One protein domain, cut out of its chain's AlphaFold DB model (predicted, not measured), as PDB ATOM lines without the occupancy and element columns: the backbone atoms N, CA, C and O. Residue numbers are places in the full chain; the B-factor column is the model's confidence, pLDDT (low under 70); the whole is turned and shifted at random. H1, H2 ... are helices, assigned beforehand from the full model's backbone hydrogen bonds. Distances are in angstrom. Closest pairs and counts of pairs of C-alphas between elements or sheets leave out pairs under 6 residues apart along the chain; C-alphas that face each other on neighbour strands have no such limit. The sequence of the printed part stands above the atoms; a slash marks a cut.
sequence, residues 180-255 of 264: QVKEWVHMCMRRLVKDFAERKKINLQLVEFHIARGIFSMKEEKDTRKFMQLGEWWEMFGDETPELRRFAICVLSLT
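AT A GLANCE: This is residues 180 to 255 of the 264 residues of an uncharacterized protein of Glycine max (UniProt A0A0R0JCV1). The longest helix, H2, meets the beginning of H6 nearly at right angles, and H5 and H6 pack side by side as a hairpin. H1 lies near H2 and H6; short H3 and H4 lie away from it. The printed part has 76 residues, six named helices in order H1 to H6 and no named strand: all helix, compact, radius of gyration of the C-alphas 12.3 A, spans 34 by 25 by 24 A.

IN THESE COORDINATES: Find H2, residues 196 to 210, at C-alpha 196 (17.580, 62.386, -0.352); it is 20.8 A long. H1 is residues 180 to 192, 18.1 A; H3, 214 to 217; H4, 219 to 224; H5, 230 to 237. H6, residues 242 to 255, 20.2 A, ends at (31.258, 45.139, -9.446).

HOW THE PARTS SIT: H2 and H6, about perpendicular at 89 degrees, touch through H6 residues 243 to 247 alone; their closest C-alphas, Ile 202 and Leu 244, are 5.0 A apart. H5 and H6 touch as a hairpin, closest C-alphas Gly 231 and Ile 249, 5.5 A. Every O i to N i+4 pair is within hydrogen-bond range in H1, H2, H4, H5 and H6; H3 is too short for one.

THE WHOLE: The printed part has no cut, and its links are tight. Look for pLDDT under 70 in 21 residues, among them 180 to 188 and 251 to 255.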
ATOM      1  N   GLN A 180      18.102  41.079   5.069       48.51
ATOM      2  CA  GLN A 180      19.520  41.402   4.902       48.51
ATOM      3  C   GLN A 180      19.785  42.035   3.534       48.51
ATOM      4  O   GLN A 180      20.478  43.040   3.450       48.51
ATOM      5  N   VAL A 181      19.159  41.539   2.463       54.75
ATOM      6  CA  VAL A 181      19.292  42.152   1.129       54.75
ATOM      7  C   VAL A 181      18.720  43.560   1.120       54.75
ATOM      8  O   VAL A 181      19.335  44.463   0.559       54.75
ATOM      9  N   LYS A 182      17.565  43.768   1.764       64.68
ATOM     10  CA  LYS A 182      16.949  45.098   1.872       64.68
ATOM     11  C   LYS A 182      17.848  46.073   2.638       64.68
ATOM     12  O   LYS A 182      18.051  47.195   2.178       64.68
ATOM     13  N   GLU A 183      18.439  45.636   3.748       60.58
ATOM     14  CA  GLU A 183      19.406  46.418   4.531       60.58
ATOM     15  C   GLU A 183      20.624  46.820   3.681       60.58
ATOM     16  O   GLU A 183      21.000  47.994   3.632       60.58
ATOM     17  N   TRP A 184      21.198  45.864   2.945       52.20
ATOM     18  CA  TRP A 184      22.368  46.075   2.090       52.20
ATOM     19  C   TRP A 184      22.070  47.022   0.926       52.20
ATOM     20  O   TRP A 184      22.834  47.955   0.678       52.20
ATOM     21  N   VAL A 185      20.930  46.848   0.252       64.70
ATOM     22  CA  VAL A 185      20.475  47.765  -0.805       64.70
ATOM     23  C   VAL A 185      20.299  49.177  -0.244       64.70
ATOM     24  O   VAL A 185      20.771  50.137  -0.854       64.70
ATOM     25  N   HIS A 186      19.710  49.329   0.947       68.48
ATOM     26  CA  HIS A 186      19.584  50.633   1.602       68.48
ATOM     27  C   HIS A 186      20.930  51.243   2.019       68.48
ATOM     28  O   HIS A 186      21.086  52.466   1.938       68.48
ATOM     29  N   MET A 187      21.905  50.440   2.459       66.11
ATOM     30  CA  MET A 187      23.262  50.920   2.743       66.11
ATOM     31  C   MET A 187      23.976  51.384   1.471       66.11
ATOM     32  O   MET A 187      24.502  52.500   1.444       66.11
ATOM     33  N   CYS A 188      23.958  50.576   0.406       60.14
ATOM     34  CA  CYS A 188      24.518  50.944  -0.895       60.14
ATOM     35  C   CYS A 188      23.875  52.226  -1.425       60.14
ATOM     36  O   CYS A 188      24.579  53.143  -1.839       60.14
ATOM     37  N   MET A 189      22.552  52.346  -1.320       70.36
ATOM     38  CA  MET A 189      21.826  53.543  -1.737       70.36
ATOM     39  C   MET A 189      22.227  54.778  -0.923       70.36
ATOM     40  O   MET A 189      22.462  55.834  -1.504       70.36
ATOM     41  N   ARG A 190      22.379  54.660   0.404       69.84
ATOM     42  CA  ARG A 190      22.878  55.759   1.252       69.84
ATOM     43  C   ARG A 190      24.306  56.183   0.903       69.84
ATOM     44  O   ARG A 190      24.611  57.367   1.006       69.84
ATOM     45  N   ARG A 191      25.172  55.245   0.504       68.73
ATOM     46  CA  ARG A 191      26.567  55.535   0.127       68.73
ATOM     47  C   ARG A 191      26.696  56.138  -1.271       68.73
ATOM     48  O   ARG A 191      27.498  57.050  -1.447       68.73
ATOM     49  N   LEU A 192      25.950  55.621  -2.245       61.40
ATOM     50  CA  LEU A 192      26.102  55.975  -3.661       61.40
ATOM     51  C   LEU A 192      25.254  57.180  -4.074       61.40
ATOM     52  O   LEU A 192      25.676  57.958  -4.922       61.40
ATOM     53  N   VAL A 193      24.088  57.367  -3.457       75.03
ATOM     54  CA  VAL A 193      23.147  58.435  -3.809       75.03
ATOM     55  C   VAL A 193      23.078  59.407  -2.645       75.03
ATOM     56  O   VAL A 193      22.440  59.124  -1.631       75.03
ATOM     57  N   LYS A 194      23.772  60.548  -2.759       81.65
ATOM     58  CA  LYS A 194      23.848  61.551  -1.681       81.65
ATOM     59  C   LYS A 194      22.538  62.313  -1.493       81.65
ATOM     60  O   LYS A 194      22.178  62.594  -0.348       81.65
ATOM     61  N   ASP A 195      21.822  62.591  -2.579       86.34
ATOM     62  CA  ASP A 195      20.571  63.344  -2.544       86.34
ATOM     63  C   ASP A 195      19.410  62.518  -1.970       86.34
ATOM     64  O   ASP A 195      19.165  61.376  -2.359       86.34
ATOM     65  N   PHE A 196      18.680  63.090  -1.010       81.96
ATOM     66  CA  PHE A 196      17.580  62.386  -0.352       81.96
ATOM     67  C   PHE A 196      16.346  62.258  -1.253       81.96
ATOM     68  O   PHE A 196      15.650  61.242  -1.176       81.96
ATOM     69  N   ALA A 197      16.076  63.247  -2.113       88.32
ATOM     70  CA  ALA A 197      14.934  63.193  -3.017       88.32
ATOM     71  C   ALA A 197      15.125  62.095  -4.076       88.32
ATOM     72  O   ALA A 197      14.200  61.321  -4.330       88.32
ATOM     73  N   GLU A 198      16.336  61.945  -4.610       87.51
ATOM     74  CA  GLU A 198      16.701  60.865  -5.525       87.51
ATOM     75  C   GLU A 198      16.608  59.491  -4.845       87.51
ATOM     76  O   GLU A 198      15.963  58.587  -5.381       87.51
ATOM     77  N   ARG A 199      17.107  59.342  -3.605       85.37
ATOM     78  CA  ARG A 199      16.895  58.106  -2.821       85.37
ATOM     79  C   ARG A 199      15.416  57.768  -2.658       85.37
ATOM     80  O   ARG A 199      15.044  56.595  -2.701       85.37
ATOM     81  N   LYS A 200      14.552  58.766  -2.455       87.48
ATOM     82  CA  LYS A 200      13.106  58.548  -2.306       87.48
ATOM     83  C   LYS A 200      12.488  58.009  -3.600       87.48
ATOM     84  O   LYS A 200      11.710  57.061  -3.537       87.48
ATOM     85  N   LYS A 201      12.881  58.551  -4.759       91.99
ATOM     86  CA  LYS A 201      12.446  58.058  -6.076       91.99
ATOM     87  C   LYS A 201      12.898  56.619  -6.330       91.99
ATOM     88  O   LYS A 201      12.072  55.791  -6.703       91.99
ATOM     89  N   ILE A 202      14.164  56.300  -6.041       85.74
ATOM     90  CA  ILE A 202      14.685  54.934  -6.216       85.74
ATOM     91  C   ILE A 202      13.924  53.952  -5.325       85.74
ATOM     92  O   ILE A 202      13.538  52.889  -5.793       85.74
ATOM     93  N   ASN A 203      13.657  54.297  -4.059       82.71
ATOM     94  CA  ASN A 203      12.903  53.413  -3.166       82.71
ATOM     95  C   ASN A 203      11.464  53.170  -3.644       82.71
ATOM     96  O   ASN A 203      10.992  52.041  -3.549       82.71
ATOM     97  N   LEU A 204      10.782  54.187  -4.181       86.47
ATOM     98  CA  LEU A 204       9.444  54.013  -4.761       86.47
ATOM     99  C   LEU A 204       9.475  53.050  -5.956       86.47
ATOM    100  O   LEU A 204       8.676  52.122  -6.020       86.47
ATOM    101  N   GLN A 205      10.448  53.208  -6.850       87.43
ATOM    102  CA  GLN A 205      10.614  52.315  -7.998       87.43
ATOM    103  C   GLN A 205      11.067  50.908  -7.607       87.43
ATOM    104  O   GLN A 205      10.674  49.931  -8.240       87.43
ATOM    105  N   LEU A 206      11.851  50.779  -6.533       81.12
ATOM    106  CA  LEU A 206      12.230  49.485  -5.974       81.12
ATOM    107  C   LEU A 206      10.986  48.704  -5.537       81.12
ATOM    108  O   LEU A 206      10.946  47.493  -5.729       81.12
ATOM    109  N   VAL A 207       9.961  49.384  -5.005       78.06
ATOM    110  CA  VAL A 207       8.667  48.759  -4.688       78.06
ATOM    111  C   VAL A 207       7.963  48.287  -5.959       78.06
ATOM    112  O   VAL A 207       7.482  47.158  -5.967       78.06
ATOM    113  N   GLU A 208       7.946  49.083  -7.034       77.96
ATOM    114  CA  GLU A 208       7.341  48.678  -8.317       77.96
ATOM    115  C   GLU A 208       8.005  47.434  -8.916       77.96
ATOM    116  O   GLU A 208       7.324  46.489  -9.324       77.96
ATOM    117  N   PHE A 209       9.336  47.394  -8.889       80.54
ATOM    118  CA  PHE A 209      10.110  46.223  -9.286       80.54
ATOM    119  C   PHE A 209       9.806  45.009  -8.395       80.54
ATOM    120  O   PHE A 209       9.678  43.884  -8.876       80.54
ATOM    121  N   HIS A 210       9.661  45.233  -7.088       71.76
ATOM    122  CA  HIS A 210       9.436  44.182  -6.100       71.76
ATOM    123  C   HIS A 210       8.077  43.495  -6.244       71.76
ATOM    124  O   HIS A 210       7.998  42.271  -6.171       71.76
ATOM    125  N   ILE A 211       7.021  44.271  -6.494       76.39
ATOM    126  CA  ILE A 211       5.681  43.739  -6.781       76.39
ATOM    127  C   ILE A 211       5.551  43.226  -8.223       76.39
ATOM    128  O   ILE A 211       4.473  42.781  -8.607       76.39
ATOM    129  N   ALA A 212       6.638  43.280  -9.006       74.26
ATOM    130  CA  ALA A 212       6.690  42.916 -10.414       74.26
ATOM    131  C   ALA A 212       5.590  43.621 -11.225       74.26
ATOM    132  O   ALA A 212       4.789  42.956 -11.873       74.26
ATOM    133  N   ARG A 213       5.517  44.957 -11.149       74.62
ATOM    134  CA  ARG A 213       4.556  45.768 -11.917       74.62
ATOM    135  C   ARG A 213       5.058  46.018 -13.344       74.62
ATOM    136  O   ARG A 213       6.264  46.042 -13.569       74.62
ATOM    137  N   GLY A 214       4.135  46.213 -14.288       80.04
ATOM    138  CA  GLY A 214       4.462  46.627 -15.658       80.04
ATOM    139  C   GLY A 214       5.313  45.601 -16.406       80.04
ATOM    140  O   GLY A 214       5.029  44.397 -16.335       80.04
ATOM    141  N   ILE A 215       6.371  46.071 -17.071       73.29
ATOM    142  CA  ILE A 215       7.333  45.237 -17.816       73.29
ATOM    143  C   ILE A 215       7.962  44.156 -16.920       73.29
ATOM    144  O   ILE A 215       8.221  43.042 -17.367       73.29
ATOM    145  N   PHE A 216       8.110  44.406 -15.614       75.74
ATOM    146  CA  PHE A 216       8.669  43.417 -14.688       75.74
ATOM    147  C   PHE A 216       7.721  42.255 -14.360       75.74
ATOM    148  O   PHE A 216       8.158  41.270 -13.760       75.74
ATOM    149  N   SER A 217       6.432  42.344 -14.709       79.11
ATOM    150  CA  SER A 217       5.469  41.244 -14.539       79.11
ATOM    151  C   SER A 217       5.630  40.164 -15.608       79.11
ATOM    152  O   SER A 217       5.421  38.978 -15.310       79.11
ATOM    153  N   MET A 218       6.034  40.588 -16.807       77.67
ATOM    154  CA  MET A 218       6.001  39.821 -18.039       77.67
ATOM    155  C   MET A 218       7.007  38.659 -17.986       77.67
ATOM    156  O   MET A 218       8.080  38.724 -17.375       77.67
ATOM    157  N   LYS A 219       6.579  37.503 -18.500       70.36
ATOM    158  CA  LYS A 219       7.268  36.224 -18.266       70.36
ATOM    159  C   LYS A 219       8.515  36.076 -19.138       70.36
ATOM    160  O   LYS A 219       9.505  35.513 -18.677       70.36
ATOM    161  N   GLU A 220       8.465  36.614 -20.348       71.12
ATOM    162  CA  GLU A 220       9.540  36.565 -21.340       71.12
ATOM    163  C   GLU A 220      10.780  37.324 -20.832       71.12
ATOM    164  O   GLU A 220      11.902  36.822 -20.881       71.12
ATOM    165  N   GLU A 221      10.568  38.463 -20.182       69.03
ATOM    166  CA  GLU A 221      11.563  39.367 -19.609       69.03
ATOM    167  C   GLU A 221      12.198  38.788 -18.340       69.03
ATOM    168  O   GLU A 221      13.383  38.986 -18.057       69.03
ATOM    169  N   LYS A 222      11.430  38.017 -17.562       69.01
ATOM    170  CA  LYS A 222      11.983  37.261 -16.428       69.01
ATOM    171  C   LYS A 222      12.914  36.152 -16.890       69.01
ATOM    172  O   LYS A 222      13.898  35.870 -16.200       69.01
ATOM    173  N   ASP A 223      12.610  35.517 -18.018       71.71
ATOM    174  CA  ASP A 223      13.435  34.440 -18.549       71.71
ATOM    175  C   ASP A 223      14.702  34.970 -19.228       71.71
ATOM    176  O   ASP A 223      15.772  34.408 -18.984       71.71
ATOM    177  N   THR A 224      14.649  36.100 -19.944       75.99
ATOM    178  CA  THR A 224      15.851  36.738 -20.525       75.99
ATOM    179  C   THR A 224      16.897  37.111 -19.471       75.99
ATOM    180  O   THR A 224      18.096  37.017 -19.737       75.99
ATOM    181  N   ARG A 225      16.480  37.406 -18.231       69.34
ATOM    182  CA  ARG A 225      17.382  37.694 -17.100       69.34
ATOM    183  C   ARG A 225      18.376  36.568 -16.779       69.34
ATOM    184  O   ARG A 225      19.388  36.819 -16.132       69.34
ATOM    185  N   LYS A 226      18.091  35.322 -17.180       69.81
ATOM    186  CA  LYS A 226      19.000  34.175 -16.987       69.81
ATOM    187  C   LYS A 226      20.109  34.108 -18.038       69.81
ATOM    188  O   LYS A 226      21.103  33.428 -17.798       69.81
ATOM    189  N   PHE A 227      19.914  34.761 -19.182       71.39
ATOM    190  CA  PHE A 227      20.770  34.632 -20.362       71.39
ATOM    191  C   PHE A 227      21.515  35.929 -20.706       71.39
ATOM    192  O   PHE A 227      22.526  35.871 -21.394       71.39
ATOM    193  N   MET A 228      21.040  37.079 -20.220       72.91
ATOM    194  CA  MET A 228      21.670  38.389 -20.432       72.91
ATOM    195  C   MET A 228      22.596  38.786 -19.283       72.91
ATOM    196  O   MET A 228      22.407  38.365 -18.135       72.91
ATOM    197  N   GLN A 229      23.559  39.671 -19.567       71.08
ATOM    198  CA  GLN A 229      24.253  40.366 -18.491       71.08
ATOM    199  C   GLN A 229      23.267  41.264 -17.737       71.08
ATOM    200  O   GLN A 229      22.408  41.918 -18.323       71.08
ATOM    201  N   LEU A 230      23.397  41.319 -16.409       70.07
ATOM    202  CA  LEU A 230      22.484  42.095 -15.563       70.07
ATOM    203  C   LEU A 230      22.442  43.584 -15.940       70.07
ATOM    204  O   LEU A 230      21.390  44.195 -15.790       70.07
ATOM    205  N   GLY A 231      23.557  44.157 -16.411       72.35
ATOM    206  CA  GLY A 231      23.616  45.549 -16.871       72.35
ATOM    207  C   GLY A 231      22.764  45.780 -18.120       72.35
ATOM    208  O   GLY A 231      21.892  46.643 -18.103       72.35
ATOM    209  N   GLU A 232      22.950  44.944 -19.146       79.35
ATOM    210  CA  GLU A 232      22.182  44.981 -20.402       79.35
ATOM    211  C   GLU A 232      20.685  44.767 -20.161       79.35
ATOM    212  O   GLU A 232      19.847  45.459 -20.734       79.35
ATOM    213  N   TRP A 233      20.330  43.861 -19.244       86.13
ATOM    214  CA  TRP A 233      18.935  43.641 -18.872       86.13
ATOM    215  C   TRP A 233      18.296  44.909 -18.282       86.13
ATOM    216  O   TRP A 233      17.160  45.246 -18.612       86.13
ATOM    217  N   TRP A 234      19.023  45.645 -17.434       86.38
ATOM    218  CA  TRP A 234      18.534  46.922 -16.909       86.38
ATOM    219  C   TRP A 234      18.441  47.998 -17.988       86.38
ATOM    220  O   TRP A 234      17.502  48.788 -17.940       86.38
ATOM    221  N   GLU A 235      19.363  48.037 -18.950       85.29
ATOM    222  CA  GLU A 235      19.270  48.966 -20.083       85.29
ATOM    223  C   GLU A 235      18.046  48.697 -20.957       85.29
ATOM    224  O   GLU A 235      17.389  49.653 -21.357       85.29
ATOM    225  N   MET A 236      17.706  47.429 -21.200       84.61
ATOM    226  CA  MET A 236      16.567  47.057 -22.042       84.61
ATOM    227  C   MET A 236      15.205  47.191 -21.356       84.61
ATOM    228  O   MET A 236      14.234  47.567 -22.000       84.61
ATOM    229  N   PHE A 237      15.107  46.825 -20.075       84.83
ATOM    230  CA  PHE A 237      13.810  46.653 -19.404       84.83
ATOM    231  C   PHE A 237      13.588  47.627 -18.240       84.83
ATOM    232  O   PHE A 237      12.549  47.596 -17.586       84.83
ATOM    233  N   GLY A 238      14.560  48.493 -17.944       84.39
ATOM    234  CA  GLY A 238      14.510  49.415 -16.807       84.39
ATOM    235  C   GLY A 238      13.759  50.725 -17.055       84.39
ATOM    236  O   GLY A 238      13.731  51.564 -16.156       84.39
ATOM    237  N   ASP A 239      13.189  50.930 -18.243       84.02
ATOM    238  CA  ASP A 239      12.669  52.224 -18.714       84.02
ATOM    239  C   ASP A 239      11.514  52.777 -17.876       84.02
ATOM    240  O   ASP A 239      11.428  53.986 -17.666       84.02
ATOM    241  N   GLU A 240      10.677  51.898 -17.320       83.39
ATOM    242  CA  GLU A 240       9.584  52.276 -16.412       83.39
ATOM    243  C   GLU A 240      10.092  52.737 -15.033       83.39
ATOM    244  O   GLU A 240       9.353  53.328 -14.246       83.39
ATOM    245  N   THR A 241      11.372  52.498 -14.733       88.41
ATOM    246  CA  THR A 241      12.006  52.855 -13.460       88.41
ATOM    247  C   THR A 241      13.367  53.531 -13.668       88.41
ATOM    248  O   THR A 241      14.406  52.968 -13.315       88.41
ATOM    249  N   PRO A 242      13.419  54.740 -14.257       90.61
ATOM    250  CA  PRO A 242      14.674  55.327 -14.730       90.61
ATOM    251  C   PRO A 242      15.695  55.628 -13.620       90.61
ATOM    252  O   PRO A 242      16.905  55.553 -13.858       90.61
ATOM    253  N   GLU A 243      15.252  55.959 -12.408       90.47
ATOM    254  CA  GLU A 243      16.118  56.161 -11.246       90.47
ATOM    255  C   GLU A 243      16.665  54.830 -10.715       90.47
ATOM    256  O   GLU A 243      17.860  54.726 -10.431       90.47
ATOM    257  N   LEU A 244      15.825  53.795 -10.627       87.03
ATOM    258  CA  LEU A 244      16.248  52.456 -10.227       87.03
ATOM    259  C   LEU A 244      17.177  51.829 -11.264       87.03
ATOM    260  O   LEU A 244      18.180  51.241 -10.875       87.03
ATOM    261  N   ARG A 245      16.902  52.012 -12.559       88.67
ATOM    262  CA  ARG A 245      17.770  51.600 -13.665       88.67
ATOM    263  C   ARG A 245      19.160  52.200 -13.511       88.67
ATOM    264  O   ARG A 245      20.144  51.468 -13.479       88.67
ATOM    265  N   ARG A 246      19.249  53.526 -13.342       86.66
ATOM    266  CA  ARG A 246      20.528  54.221 -13.114       86.66
ATOM    267  C   ARG A 246      21.244  53.701 -11.872       86.66
ATOM    268  O   ARG A 246      22.443  53.437 -11.930       86.66
ATOM    269  N   PHE A 247      20.521  53.515 -10.770       82.88
ATOM    270  CA  PHE A 247      21.094  52.971  -9.543       82.88
ATOM    271  C   PHE A 247      21.609  51.537  -9.726       82.88
ATOM    272  O   PHE A 247      22.730  51.235  -9.324       82.88
ATOM    273  N   ALA A 248      20.833  50.663 -10.363       79.69
ATOM    274  CA  ALA A 248      21.188  49.270 -10.579       79.69
ATOM    275  C   ALA A 248      22.385  49.129 -11.522       79.69
ATOM    276  O   ALA A 248      23.333  48.422 -11.186       79.69
ATOM    277  N   ILE A 249      22.394  49.858 -12.644       78.65
ATOM    278  CA  ILE A 249      23.548  49.914 -13.548       78.65
ATOM    279  C   ILE A 249      24.770  50.434 -12.792       78.65
ATOM    280  O   ILE A 249      25.830  49.825 -12.884       78.65
ATOM    281  N   CYS A 250      24.641  51.485 -11.975       76.65
ATOM    282  CA  CYS A 250      25.747  51.997 -11.161       76.65
ATOM    283  C   CYS A 250      26.310  50.929 -10.206       76.65
ATOM    284  O   CYS A 250      27.520  50.709 -10.179       76.65
ATOM    285  N   VAL A 251      25.450  50.209  -9.477       67.06
ATOM    286  CA  VAL A 251      25.868  49.117  -8.578       67.06
ATOM    287  C   VAL A 251      26.568  47.993  -9.350       67.06
ATOM    288  O   VAL A 251      27.618  47.524  -8.919       67.06
ATOM    289  N   LEU A 252      26.039  47.599 -10.511       65.93
ATOM    290  CA  LEU A 252      26.621  46.555 -11.363       65.93
ATOM    291  C   LEU A 252      27.957  46.991 -11.991       65.93
ATOM    292  O   LEU A 252      28.897  46.203 -12.094       65.93
ATOM    293  N   SER A 253      28.086  48.271 -12.332       63.31
ATOM    294  CA  SER A 253      29.326  48.867 -12.846       63.31
ATOM    295  C   SER A 253      30.438  48.848 -11.795       63.31
ATOM    296  O   SER A 253      31.609  48.639 -12.111       63.31
ATOM    297  N   LEU A 254      30.082  49.038 -10.519       52.65
ATOM    298  CA  LEU A 254      31.036  48.980  -9.411       52.65
ATOM    299  C   LEU A 254      31.588  47.568  -9.202       52.65
ATOM    300  O   LEU A 254      32.747  47.433  -8.815       52.65
ATOM    301  N   THR A 255      30.799  46.533  -9.501       43.78
ATOM    302  CA  THR A 255      31.258  45.139  -9.446       43.78
ATOM    303  C   THR A 255      32.118  44.730 -10.645       43.78
ATOM    304  O   THR A 255      32.954  43.844 -10.495       43.78
TER     305      THR A 255